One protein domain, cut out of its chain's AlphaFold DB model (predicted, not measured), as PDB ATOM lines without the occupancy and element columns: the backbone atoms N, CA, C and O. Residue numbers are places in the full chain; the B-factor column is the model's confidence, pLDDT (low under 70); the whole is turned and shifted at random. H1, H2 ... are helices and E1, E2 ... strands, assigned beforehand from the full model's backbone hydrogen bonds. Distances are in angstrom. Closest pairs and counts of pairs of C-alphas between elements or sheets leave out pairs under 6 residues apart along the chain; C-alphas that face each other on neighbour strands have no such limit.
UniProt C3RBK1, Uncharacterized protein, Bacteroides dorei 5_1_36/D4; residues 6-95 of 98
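What this domain is: This is residues 6 to 95 of the 98 residues of an uncharacterized protein of Bacteroides dorei 5_1_36/D4 (UniProt C3RBK1). What does the model look like? A long, twisted hairpin, E3 and E4, with the short E5 along part of E4, makes a wall; H1 lies across one of its faces and H2 grazes the edge strand E3. H3 packs on H1 and H2 on their side away from the wall, and the small hairpin E1 and E2 lies beyond H1, far from the wall. How is it made up? The printed part has 90 residues with three named helices and five named strands, in the order E1 E2 H1 H2 E3 E4 E5 H3; the class is mixed, helices and strands, and both sheets, E1 - E2 and E3 - E4 - E5, are antiparallel. The whole is compact, with a radius of gyration of the C-alphas of 13.0 A and spans of 38 by 35 by 25 A.

How they stand to each other: What comes first? E1, residues 7 to 9, and E2, residues 15 to 17, form an antiparallel hairpin, with N 8 and O 16 2.7 A apart. How does the meander run? E3, residues 44 to 52, E4, residues 55 to 65, and E5, residues 71 to 73, form a meander, each strand the antiparallel neighbour of the one before, in a sheet twisted, with C-alphas up to 4.1 A off its plane. N 48 and O 62 are 2.9 A apart between E3 and E4, and N 63 and O 72 are 2.8 A apart between E4 and E5. Which helices are on this sheet? H1, residues 18 to 24, is on it at a height over the sheet of 8.8 A, across the strands at 76 degrees to E4 on the local plane; the closest C-alphas of H1 and E3 are those of Arg 23 and Ala 49, 6.5 A apart. H2, residues 27 to 39, only grazes it with residues 30 to 38. What does H3 touch? H3, residues 79 to 95, touches H2 at a steep tilt of 43 degrees, opposite ways, the closest C-alphas being those of Ile 33 and Thr 88, 6.3 A apart. With residues 86 to 93 alone it touches H1 at a steep tilt of 41 degrees, the same way, the closest C-alphas being those of Val 21 and Tyr 93, 7.2 A apart; in H1, H2 and H3 every O i to N i+4 pair is within hydrogen-bond range.

Where its parts are: Where do the elements begin and end? E1 begins at C-alpha 7, (210.518, 191.216, 283.361), and H3 ends at C-alpha 95, (206.703, 178.963, 273.048). How long are they? From first to last C-alpha, E1 measures 6.5 A, E2 6.8 A, H1 10.1 A, H2 18.7 A, E3 22.7 A, E4 25.9 A, E5 6.5 A and H3 24.0 A. E4 bends by 74 degrees at residue 58.

The domain as a whole: How large is it? The two C-alphas farthest apart, those of Asp 12 and Lys 69, are 39.5 A apart. Is it complete and confident? The printed part has no cut, its links are tight, and its mean pLDDT is 88.0, with residues 6 and 11 under 70.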
ATOM      1  N   THR A   6     213.942 194.069 282.387       69.44
ATOM      2  CA  THR A   6     213.055 193.363 281.455       69.44
ATOM      3  C   THR A   6     212.472 192.147 282.164       69.44
ATOM      4  O   THR A   6     213.148 191.126 282.279       69.44
ATOM      5  N   ILE A   7     211.236 192.278 282.650       72.50
ATOM      6  CA  ILE A   7     210.518 191.216 283.361       72.50
ATOM      7  C   ILE A   7     209.657 190.412 282.384       72.50
ATOM      8  O   ILE A   7     208.867 190.967 281.623       72.50
ATOM      9  N   ILE A   8     209.824 189.097 282.431       75.56
ATOM     10  CA  ILE A   8     209.132 188.078 281.650       75.56
ATOM     11  C   ILE A   8     208.400 187.197 282.657       75.56
ATOM     12  O   ILE A   8     209.025 186.631 283.548       75.56
ATOM     13  N   THR A   9     207.084 187.080 282.544       72.88
ATOM     14  CA  THR A   9     206.308 186.229 283.452       72.88
ATOM     15  C   THR A   9     206.338 184.787 282.950       72.88
ATOM     16  O   THR A   9     205.913 184.521 281.826       72.88
ATOM     17  N   ALA A  10     206.845 183.862 283.765       70.50
ATOM     18  CA  ALA A  10     206.788 182.428 283.487       70.50
ATOM     19  C   ALA A  10     205.348 181.881 283.612       70.50
ATOM     20  O   ALA A  10     204.456 182.562 284.121       70.50
ATOM     21  N   SER A  11     205.108 180.638 283.175       68.31
ATOM     22  CA  SER A  11     203.793 179.965 283.280       68.31
ATOM     23  C   SER A  11     203.222 179.945 284.687       68.31
ATOM     24  O   SER A  11     202.011 180.025 284.865       68.31
ATOM     25  N   ASP A  12     204.095 179.781 285.675       72.12
ATOM     26  CA  ASP A  12     203.745 179.676 287.087       72.12
ATOM     27  C   ASP A  12     203.502 181.046 287.750       72.12
ATOM     28  O   ASP A  12     203.252 181.119 288.951       72.12
ATOM     29  N   GLY A  13     203.547 182.133 286.971       74.06
ATOM     30  CA  GLY A  13     203.372 183.500 287.451       74.06
ATOM     31  C   GLY A  13     204.645 184.131 288.017       74.06
ATOM     32  O   GLY A  13     204.601 185.290 288.433       74.06
ATOM     33  N   THR A  14     205.779 183.423 288.016       79.50
ATOM     34  CA  THR A  14     207.048 183.959 288.518       79.50
ATOM     35  C   THR A  14     207.586 185.045 287.580       79.50
ATOM     36  O   THR A  14     207.732 184.797 286.379       79.50
ATOM     37  N   PRO A  15     207.923 186.246 288.088       82.06
ATOM     38  CA  PRO A  15     208.624 187.250 287.302       82.06
ATOM     39  C   PRO A  15     210.093 186.843 287.135       82.06
ATOM     40  O   PRO A  15     210.835 186.736 288.109       82.06
ATOM     41  N   LEU A  16     210.524 186.644 285.893       85.81
ATOM     42  CA  LEU A  16     211.903 186.343 285.525       85.81
ATOM     43  C   LEU A  16     212.526 187.536 284.815       85.81
ATOM     44  O   LEU A  16     211.892 188.158 283.969       85.81
ATOM     45  N   SER A  17     213.785 187.845 285.109       88.00
ATOM     46  CA  SER A  17     214.516 188.798 284.277       88.00
ATOM     47  C   SER A  17     214.981 188.153 282.970       88.00
ATOM     48  O   SER A  17     215.098 186.928 282.873       88.00
ATOM     49  N   LEU A  18     215.341 188.969 281.975       86.81
ATOM     50  CA  LEU A  18     215.974 188.469 280.749       86.81
ATOM     51  C   LEU A  18     217.228 187.631 281.054       86.81
ATOM     52  O   LEU A  18     217.477 186.629 280.386       86.81
ATOM     53  N   TYR A  19     217.995 188.016 282.077       88.69
ATOM     54  CA  TYR A  19     219.149 187.247 282.534       88.69
ATOM     55  C   TYR A  19     218.754 185.840 283.008       88.69
ATOM     56  O   TYR A  19     219.373 184.857 282.599       88.69
ATOM     57  N   ASP A  20     217.716 185.737 283.840       88.44
ATOM     58  CA  ASP A  20     217.271 184.450 284.386       88.44
ATOM     59  C   ASP A  20     216.745 183.548 283.259       88.44
ATOM     60  O   ASP A  20     217.114 182.377 283.177       88.44
ATOM     61  N   VAL A  21     215.992 184.115 282.309       89.50
ATOM     62  CA  VAL A  21     215.548 183.390 281.109       89.50
ATOM     63  C   VAL A  21     216.737 182.857 280.311       89.50
ATOM     64  O   VAL A  21     216.768 181.671 279.986       89.50
ATOM     65  N   CYS A  22     217.761 183.679 280.060       90.25
ATOM     66  CA  CYS A  22     218.966 183.243 279.350       90.25
ATOM     67  C   CYS A  22     219.670 182.058 280.037       90.25
ATOM     68  O   CYS A  22     220.225 181.196 279.356       90.25
ATOM     69  N   ARG A  23     219.633 181.992 281.375       89.69
ATOM     70  CA  ARG A  23     220.201 180.885 282.163       89.69
ATOM     71  C   ARG A  23     219.383 179.594 282.066       89.69
ATOM     72  O   ARG A  23     219.961 178.520 282.213       89.69
ATOM     73  N   PHE A  24     218.076 179.686 281.827       89.62
ATOM     74  CA  PHE A  24     217.180 178.528 281.729       89.62
ATOM     75  C   PHE A  24     217.065 177.941 280.321       89.62
ATOM     76  O   PHE A  24     216.639 176.796 280.172       89.62
ATOM     77  N   LEU A  25     217.455 178.691 279.289       90.31
ATOM     78  CA  LEU A  25     217.425 178.204 277.914       90.31
ATOM     79  C   LEU A  25     218.374 177.015 277.706       90.31
ATOM     80  O   LEU A  25     219.571 177.058 278.000       90.31
ATOM     81  N   SER A  26     217.835 175.951 277.120       91.81
ATOM     82  CA  SER A  26     218.598 174.772 276.718       91.81
ATOM     83  C   SER A  26     219.510 175.055 275.517       91.81
ATOM     84  O   SER A  26     219.303 175.985 274.735       91.81
ATOM     85  N   LYS A  27     220.500 174.180 275.287       91.56
ATOM     86  CA  LYS A  27     221.376 174.260 274.101       91.56
ATOM     87  C   LYS A  27     220.598 174.217 272.779       91.56
ATOM     88  O   LYS A  27     221.040 174.811 271.800       91.56
ATOM     89  N   GLN A  28     219.474 173.497 272.728       92.44
ATOM     90  CA  GLN A  28     218.637 173.420 271.529       92.44
ATOM     91  C   GLN A  28     217.929 174.750 271.261       92.44
ATOM     92  O   GLN A  28     217.977 175.232 270.131       92.44
ATOM     93  N   GLN A  29     217.351 175.364 272.296       93.31
ATOM     94  CA  GLN A  29     216.715 176.679 272.188       93.31
ATOM     95  C   GLN A  29     217.730 177.745 271.770       93.31
ATOM     96  O   GLN A  29     217.471 178.513 270.852       93.31
ATOM     97  N   TRP A  30     218.940 177.726 272.340       94.06
ATOM     98  CA  TRP A  30     220.010 178.629 271.908       94.06
ATOM     99  C   TRP A  30     220.362 178.472 270.430       94.06
ATOM    100  O   TRP A  30     220.484 179.466 269.719       94.06
ATOM    101  N   ARG A  31     220.475 177.236 269.929       93.62
ATOM    102  CA  ARG A  31     220.706 177.000 268.494       93.62
ATOM    103  C   ARG A  31     219.578 177.568 267.634       93.62
ATOM    104  O   ARG A  31     219.855 178.090 266.557       93.62
ATOM    105  N   HIS A  32     218.332 177.462 268.090       94.88
ATOM    106  CA  HIS A  32     217.189 178.004 267.367       94.88
ATOM    107  C   HIS A  32     217.188 179.538 267.370       94.88
ATOM    108  O   HIS A  32     217.121 180.137 266.298       94.88
ATOM    109  N   ILE A  33     217.392 180.166 268.532       94.75
ATOM    110  CA  ILE A  33     217.520 181.624 268.687       94.75
ATOM    111  C   ILE A  33     218.613 182.178 267.770       94.75
ATOM    112  O   ILE A  33     218.363 183.107 267.008       94.75
ATOM    113  N   LEU A  34     219.811 181.587 267.790       95.31
ATOM    114  CA  LEU A  34     220.926 182.041 266.953       95.31
ATOM    115  C   LEU A  34     220.605 181.934 265.457       95.31
ATOM    116  O   LEU A  34     220.986 182.810 264.684       95.31
ATOM    117  N   LYS A  35     219.869 180.895 265.046       95.25
ATOM    118  CA  LYS A  35     219.427 180.732 263.658       95.25
ATOM    119  C   LYS A  35     218.413 181.805 263.246       95.25
ATOM    120  O   LYS A  35     218.521 182.322 262.139       95.25
ATOM    121  N   LEU A  36     217.450 182.133 264.110       95.44
ATOM    122  CA  LEU A  36     216.464 183.191 263.849       95.44
ATOM    123  C   LEU A  36     217.149 184.560 263.725       95.44
ATOM    124  O   LEU A  36     216.912 185.285 262.766       95.44
ATOM    125  N   LEU A  37     218.078 184.869 264.632       95.19
ATOM    126  CA  LEU A  37     218.854 186.112 264.584       95.19
ATOM    127  C   LEU A  37     219.715 186.201 263.319       95.19
ATOM    128  O   LEU A  37     219.788 187.257 262.695       95.19
ATOM    129  N   GLU A  38     220.313 185.087 262.891       95.31
ATOM    130  CA  GLU A  38     221.075 185.029 261.643       95.31
ATOM    131  C   GLU A  38     220.200 185.299 260.407       95.31
ATOM    132  O   GLU A  38     220.649 185.984 259.488       95.31
ATOM    133  N   GLN A  39     218.944 184.836 260.394       94.12
ATOM    134  CA  GLN A  39     217.981 185.151 259.328       94.12
ATOM    135  C   GLN A  39     217.598 186.637 259.295       94.12
ATOM    136  O   GLN A  39     217.323 187.171 258.223       94.12
ATOM    137  N   GLU A  40     217.637 187.319 260.441       92.12
ATOM    138  CA  GLU A  40     217.444 188.771 260.542       92.12
ATOM    139  C   GLU A  40     218.717 189.589 260.245       92.12
ATOM    140  O   GLU A  40     218.715 190.816 260.374       92.12
ATOM    141  N   GLY A  41     219.810 188.933 259.838       93.25
ATOM    142  CA  GLY A  41     221.094 189.573 259.529       93.25
ATOM    143  C   GLY A  41     221.977 189.849 260.752       93.25
ATOM    144  O   GLY A  41     222.995 190.533 260.638       93.25
ATOM    145  N   ILE A  42     221.621 189.315 261.924       94.25
ATOM    146  CA  ILE A  42     222.376 189.462 263.171       94.25
ATOM    147  C   ILE A  42     223.234 188.207 263.384       94.25
ATOM    148  O   ILE A  42     222.792 187.184 263.905       94.25
ATOM    149  N   HIS A  43     224.501 188.278 262.978       94.44
ATOM    150  CA  HIS A  43     225.414 187.132 262.995       94.44
ATOM    151  C   HIS A  43     226.105 186.945 264.353       94.44
ATOM    152  O   HIS A  43     227.262 187.337 264.535       94.44
ATOM    153  N   ILE A  44     225.409 186.315 265.295       94.31
ATOM    154  CA  ILE A  44     225.932 185.984 266.629       94.31
ATOM    155  C   ILE A  44     226.457 184.544 266.648       94.31
ATOM    156  O   ILE A  44     225.850 183.631 266.092       94.31
ATOM    157  N   GLU A  45     227.616 184.347 267.267       92.88
ATOM    158  CA  GLU A  45     228.223 183.040 267.519       92.88
ATOM    159  C   GLU A  45     227.728 182.439 268.840       92.88
ATOM    160  O   GLU A  45     227.326 181.277 268.879       92.88
ATOM    161  N   ARG A  46     227.734 183.230 269.920       91.75
ATOM    162  CA  ARG A  46     227.284 182.804 271.252       91.75
ATOM    163  C   ARG A  46     226.813 183.979 272.101       91.75
ATOM    164  O   ARG A  46     227.231 185.117 271.890       91.75
ATOM    165  N   ILE A  47     225.970 183.669 273.081       91.56
ATOM    166  CA  ILE A  47     225.506 184.596 274.115       91.56
ATOM    167  C   ILE A  47     225.720 183.918 275.458       91.56
ATOM    168  O   ILE A  47     225.316 182.769 275.640       91.56
ATOM    169  N   GLU A  48     226.358 184.616 276.389       88.94
ATOM    170  CA  GLU A  48     226.693 184.074 277.702       88.94
ATOM    171  C   GLU A  48     226.199 184.999 278.815       88.94
ATOM    172  O   GLU A  48     226.466 186.201 278.829       88.94
ATOM    173  N   ALA A  49     225.464 184.408 279.757       89.50
ATOM    174  CA  ALA A  49     225.078 185.037 281.009       89.50
ATOM    175  C   ALA A  49     226.243 184.954 281.995       89.50
ATOM    176  O   ALA A  49     226.702 183.858 282.324       89.50
ATOM    177  N   TYR A  50     226.711 186.115 282.446       86.19
ATOM    178  CA  TYR A  50     227.864 186.243 283.322       86.19
ATOM    179  C   TYR A  50     227.504 186.988 284.609       86.19
ATOM    180  O   TYR A  50     226.867 188.047 284.583       86.19
ATOM    181  N   GLU A  51     227.964 186.434 285.728       84.62
ATOM    182  CA  GLU A  51     227.898 187.012 287.069       84.62
ATOM    183  C   GLU A  51     229.320 187.287 287.552       84.62
ATOM    184  O   GLU A  51     230.184 186.410 287.502       84.62
ATOM    185  N   TYR A  52     229.566 188.502 288.040       82.00
ATOM    186  CA  TYR A  52     230.867 188.857 288.593       82.00
ATOM    187  C   TYR A  52     231.021 188.224 289.984       82.00
ATOM    188  O   TYR A  52     230.205 188.511 290.862       82.00
ATOM    189  N   PRO A  53     232.068 187.412 290.240       81.00
ATOM    190  CA  PRO A  53     232.253 186.760 291.540       81.00
ATOM    191  C   PRO A  53     232.300 187.743 292.714       81.00
ATOM    192  O   PRO A  53     231.795 187.440 293.795       81.00
ATOM    193  N   GLU A  54     232.868 188.926 292.476       82.50
ATOM    194  CA  GLU A  54     233.031 189.994 293.469       82.50
ATOM    195  C   GLU A  54     231.809 190.919 293.584       82.50
ATOM    196  O   GLU A  54     231.714 191.702 294.525       82.50
ATOM    197  N   ALA A  55     230.849 190.816 292.659       80.88
ATOM    198  CA  ALA A  55     229.634 191.624 292.640       80.88
ATOM    199  C   ALA A  55     228.460 190.810 292.074       80.88
ATOM    200  O   ALA A  55     228.055 190.977 290.924       80.88
ATOM    201  N   ARG A  56     227.910 189.913 292.903       74.31
ATOM    202  CA  ARG A  56     226.832 188.981 292.514       74.31
ATOM    203  C   ARG A  56     225.528 189.673 292.104       74.31
ATOM    204  O   ARG A  56     224.740 189.097 291.363       74.31
ATOM    205  N   ASP A  57     225.331 190.913 292.537       77.69
ATOM    206  CA  ASP A  57     224.169 191.723 292.158       77.69
ATOM    207  C   ASP A  57     224.289 192.286 290.729       77.69
ATOM    208  O   ASP A  57     223.315 192.782 290.159       77.69
ATOM    209  N   ILE A  58     225.479 192.196 290.124       80.88
ATOM    210  CA  ILE A  58     225.766 192.698 288.785       80.88
ATOM    211  C   ILE A  58     225.694 191.543 287.781       80.88
ATOM    212  O   ILE A  58     226.638 190.775 287.588       80.88
ATOM    213  N   LYS A  59     224.558 191.471 287.089       85.81
ATOM    214  CA  LYS A  59     224.271 190.496 286.032       85.81
ATOM    215  C   LYS A  59     224.530 191.106 284.654       85.81
ATOM    216  O   LYS A  59     224.062 192.210 284.375       85.81
ATOM    217  N   HIS A  60     225.234 190.385 283.782       87.56
ATOM    218  CA  HIS A  60     225.509 190.811 282.407       87.56
ATOM    219  C   HIS A  60     225.241 189.707 281.383       87.56
ATOM    220  O   HIS A  60     225.297 188.517 281.683       87.56
ATOM    221  N   LEU A  61     224.980 190.138 280.148       90.56
ATOM    222  CA  LEU A  61     224.999 189.298 278.957       90.56
ATOM    223  C   LEU A  61     226.144 189.756 278.055       90.56
ATOM    224  O   LEU A  61     226.254 190.948 277.747       90.56
ATOM    225  N   PHE A  62     226.963 188.799 277.638       92.25
ATOM    226  CA  PHE A  62     228.025 188.977 276.660       92.25
ATOM    227  C   PHE A  62     227.626 188.330 275.341       92.25
ATOM    228  O   PHE A  62     227.121 187.209 275.322       92.25
ATOM    229  N   ILE A  63     227.845 189.048 274.245       94.00
ATOM    230  CA  ILE A  63     227.471 188.637 272.898       94.00
ATOM    231  C   ILE A  63     228.744 188.535 272.063       94.00
ATOM    232  O   ILE A  63     229.427 189.531 271.843       94.00
ATOM    233  N   ARG A  64     229.047 187.339 271.558       95.00
ATOM    234  CA  ARG A  64     230.117 187.134 270.578       95.00
ATOM    235  C   ARG A  64     229.529 187.211 269.181       95.00
ATOM    236  O   ARG A  64     228.762 186.329 268.796       95.00
ATOM    237  N   PHE A  65     229.895 188.218 268.400       93.81
ATOM    238  CA  PHE A  65     229.536 188.262 266.983       93.81
ATOM    239  C   PHE A  65     230.511 187.430 266.148       93.81
ATOM    240  O   PHE A  65     231.711 187.451 266.398       93.81
ATOM    241  N   LYS A  66     230.027 186.756 265.095       91.94
ATOM    242  CA  LYS A  66     230.860 185.889 264.229       91.94
ATOM    243  C   LYS A  66     232.033 186.626 263.561       91.94
ATOM    244  O   LYS A  66     232.994 185.994 263.135       91.94
ATOM    245  N   LYS A  67     231.930 187.949 263.399       88.06
ATOM    246  CA  LYS A  67     232.955 188.795 262.761       88.06
ATOM    247  C   LYS A  67     233.869 189.502 263.766       88.06
ATOM    248  O   LYS A  67     234.841 190.124 263.346       88.06
ATOM    249  N   GLU A  68     233.571 189.421 265.061       87.88
ATOM    250  CA  GLU A  68     234.293 190.141 266.108       87.88
ATOM    251  C   GLU A  68     235.145 189.186 266.949       87.88
ATOM    252  O   GLU A  68     234.788 188.035 267.200       87.88
ATOM    253  N   LYS A  69     236.313 189.668 267.380       84.25
ATOM    254  CA  LYS A  69     237.243 188.890 268.213       84.25
ATOM    255  C   LYS A  69     236.980 189.027 269.707       84.25
ATOM    256  O   LYS A  69     237.544 188.251 270.477       84.25
ATOM    257  N   GLU A  70     236.159 189.981 270.113       90.19
ATOM    258  CA  GLU A  70     235.874 190.276 271.512       90.19
ATOM    259  C   GLU A  70     234.395 190.035 271.807       90.19
ATOM    260  O   GLU A  70     233.557 190.028 270.904       90.19
ATOM    261  N   ASP A  71     234.093 189.749 273.071       92.25
ATOM    262  CA  ASP A  71     232.717 189.639 273.533       92.25
ATOM    263  C   ASP A  71     232.171 191.047 273.798       92.25
ATOM    264  O   ASP A  71     232.742 191.809 274.576       92.25
ATOM    265  N   THR A  72     231.041 191.377 273.180       92.44
ATOM    266  CA  THR A  72     230.390 192.681 273.300       92.44
ATOM    267  C   THR A  72     229.339 192.632 274.417       92.44
ATOM    268  O   THR A  72     228.391 191.843 274.334       92.44
ATOM    269  N   PRO A  73     229.460 193.448 275.481       90.88
ATOM    270  CA  PRO A  73     228.426 193.574 276.503       90.88
ATOM    271  C   PRO A  73     227.098 194.071 275.920       90.88
ATOM    272  O   PRO A  73     227.079 194.963 275.071       90.88
ATOM    273  N   PHE A  74     225.971 193.577 276.440       88.75
ATOM    274  CA  PHE A  74     224.639 193.930 275.925       88.75
ATOM    275  C   PHE A  74     224.348 195.440 275.891       88.75
ATOM    276  O   PHE A  74     223.593 195.898 275.038       88.75
ATOM    277  N   TYR A  75     224.914 196.223 276.817       86.56
ATOM    278  CA  TYR A  75     224.670 197.665 276.910       86.56
ATOM    279  C   TYR A  75     225.407 198.473 275.831       86.56
ATOM    280  O   TYR A  75     225.120 199.656 275.673       86.56
ATOM    281  N   LEU A  76     226.336 197.849 275.096       91.56
ATOM    282  CA  LEU A  76     226.970 198.428 273.908       91.56
ATOM    283  C   LEU A  76     226.218 198.091 272.613       91.56
ATOM    284  O   LEU A  76     226.566 198.615 271.556       91.56
ATOM    285  N   LEU A  77     225.192 197.236 272.669       90.38
ATOM    286  CA  LEU A  77     224.378 196.925 271.498       90.38
ATOM    287  C   LEU A  77     223.543 198.135 271.078       90.38
ATOM    288  O   LEU A  77     223.049 198.900 271.912       90.38
ATOM    289  N   SER A  78     223.313 198.265 269.771       91.31
ATOM    290  CA  SER A  78     222.321 199.219 269.284       91.31
ATOM    291  C   SER A  78     220.929 198.851 269.827       91.31
ATOM    292  O   SER A  78     220.629 197.662 269.999       91.31
ATOM    293  N   PRO A  79     220.040 199.834 270.064       89.12
ATOM    294  CA  PRO A  79     218.686 199.558 270.546       89.12
ATOM    295  C   PRO A  79     217.905 198.593 269.646       89.12
ATOM    296  O   PRO A  79     217.111 197.795 270.137       89.12
ATOM    297  N   GLU A  80     218.156 198.636 268.334       91.56
ATOM    298  CA  GLU A  80     217.539 197.729 267.364       91.56
ATOM    299  C   GLU A  80     217.979 196.276 267.585       91.56
ATOM    300  O   GLU A  80     217.130 195.396 267.735       91.56
ATOM    301  N   ILE A  81     219.292 196.026 267.652       91.44
ATOM    302  CA  ILE A  81     219.837 194.678 267.866       91.44
ATOM    303  C   ILE A  81     219.398 194.152 269.231       91.44
ATOM    304  O   ILE A  81     218.976 193.002 269.336       91.44
ATOM    305  N   PHE A  82     219.444 194.994 270.266       90.75
ATOM    306  CA  PHE A  82     219.006 194.617 271.606       90.75
ATOM    307  C   PHE A  82     217.522 194.225 271.640       90.75
ATOM    308  O   PHE A  82     217.165 193.219 272.253       90.75
ATOM    309  N   SER A  83     216.661 194.991 270.960       90.00
ATOM    310  CA  SER A  83     215.226 194.706 270.868       90.00
ATOM    311  C   SER A  83     214.960 193.384 270.149       90.00
ATOM    312  O   SER A  83     214.280 192.519 270.700       90.00
ATOM    313  N   LYS A  84     215.558 193.179 268.966       92.56
ATOM    314  CA  LYS A  84     215.441 191.924 268.203       92.56
ATOM    315  C   LYS A  84     215.896 190.727 269.033       92.56
ATOM    316  O   LYS A  84     215.123 189.798 269.236       92.56
ATOM    317  N   LEU A  85     217.092 190.813 269.616       92.00
ATOM    318  CA  LEU A  85     217.652 189.781 270.487       92.00
ATOM    319  C   LEU A  85     216.704 189.407 271.633       92.00
ATOM    320  O   LEU A  85     216.404 188.232 271.849       92.00
ATOM    321  N   THR A  86     216.236 190.416 272.365       89.69
ATOM    322  CA  THR A  86     215.378 190.225 273.535       89.69
ATOM    323  C   THR A  86     214.040 189.608 273.135       89.69
ATOM    324  O   THR A  86     213.595 188.653 273.768       89.69
ATOM    325  N   ASN A  87     213.429 190.086 272.048       90.50
ATOM    326  CA  ASN A  87     212.164 189.554 271.547       90.50
ATOM    327  C   ASN A  87     212.294 188.088 271.121       90.50
ATOM    328  O   ASN A  87     211.450 187.278 271.502       90.50
ATOM    329  N   THR A  88     213.358 187.721 270.400       93.25
ATOM    330  CA  THR A  88     213.596 186.328 269.991       93.25
ATOM    331  C   THR A  88     213.765 185.409 271.204       93.25
ATOM    332  O   THR A  88     213.164 184.337 271.250       93.25
ATOM    333  N   ILE A  89     214.532 185.833 272.217       91.00
ATOM    334  CA  ILE A  89     214.722 185.073 273.464       91.00
ATOM    335  C   ILE A  89     213.387 184.868 274.193       91.00
ATOM    336  O   ILE A  89     213.067 183.749 274.594       91.00
ATOM    337  N   ILE A  90     212.594 185.934 274.341       88.50
ATOM    338  CA  ILE A  90     211.291 185.884 275.017       88.50
ATOM    339  C   ILE A  90     210.329 184.948 274.284       88.50
ATOM    340  O   ILE A  90     209.653 184.137 274.918       88.50
ATOM    341  N   GLN A  91     210.266 185.046 272.955       89.25
ATOM    342  CA  GLN A  91     209.397 184.210 272.131       89.25
ATOM    343  C   GLN A  91     209.786 182.732 272.204       89.25
ATOM    344  O   GLN A  91     208.905 181.883 272.363       89.25
ATOM    345  N   GLU A  92     211.083 182.417 272.139       90.75
ATOM    346  CA  GLU A  92     211.575 181.041 272.255       90.75
ATOM    347  C   GLU A  92     211.248 180.445 273.627       90.75
ATOM    348  O   GLU A  92     210.759 179.314 273.722       90.75
ATOM    349  N   TYR A  93     211.477 181.215 274.693       87.44
ATOM    350  CA  TYR A  93     211.159 180.795 276.052       87.44
ATOM    351  C   TYR A  93     209.653 180.552 276.221       87.44
ATOM    352  O   TYR A  93     209.246 179.478 276.657       87.44
ATOM    353  N   SER A  94     208.815 181.495 275.778       82.69
ATOM    354  CA  SER A  94     207.355 181.424 275.943       82.69
ATOM    355  C   SER A  94     206.704 180.320 275.103       82.69
ATOM    356  O   SER A  94     205.708 179.732 275.511       82.69
ATOM    357  N   SER A  95     207.263 179.997 273.933       79.00
ATOM    358  CA  SER A  95     206.703 178.963 273.048       79.00
ATOM    359  C   SER A  95     206.827 177.544 273.614       79.00
ATOM    360  O   SER A  95     206.079 176.658 273.205       79.00
TER     361      SER A  95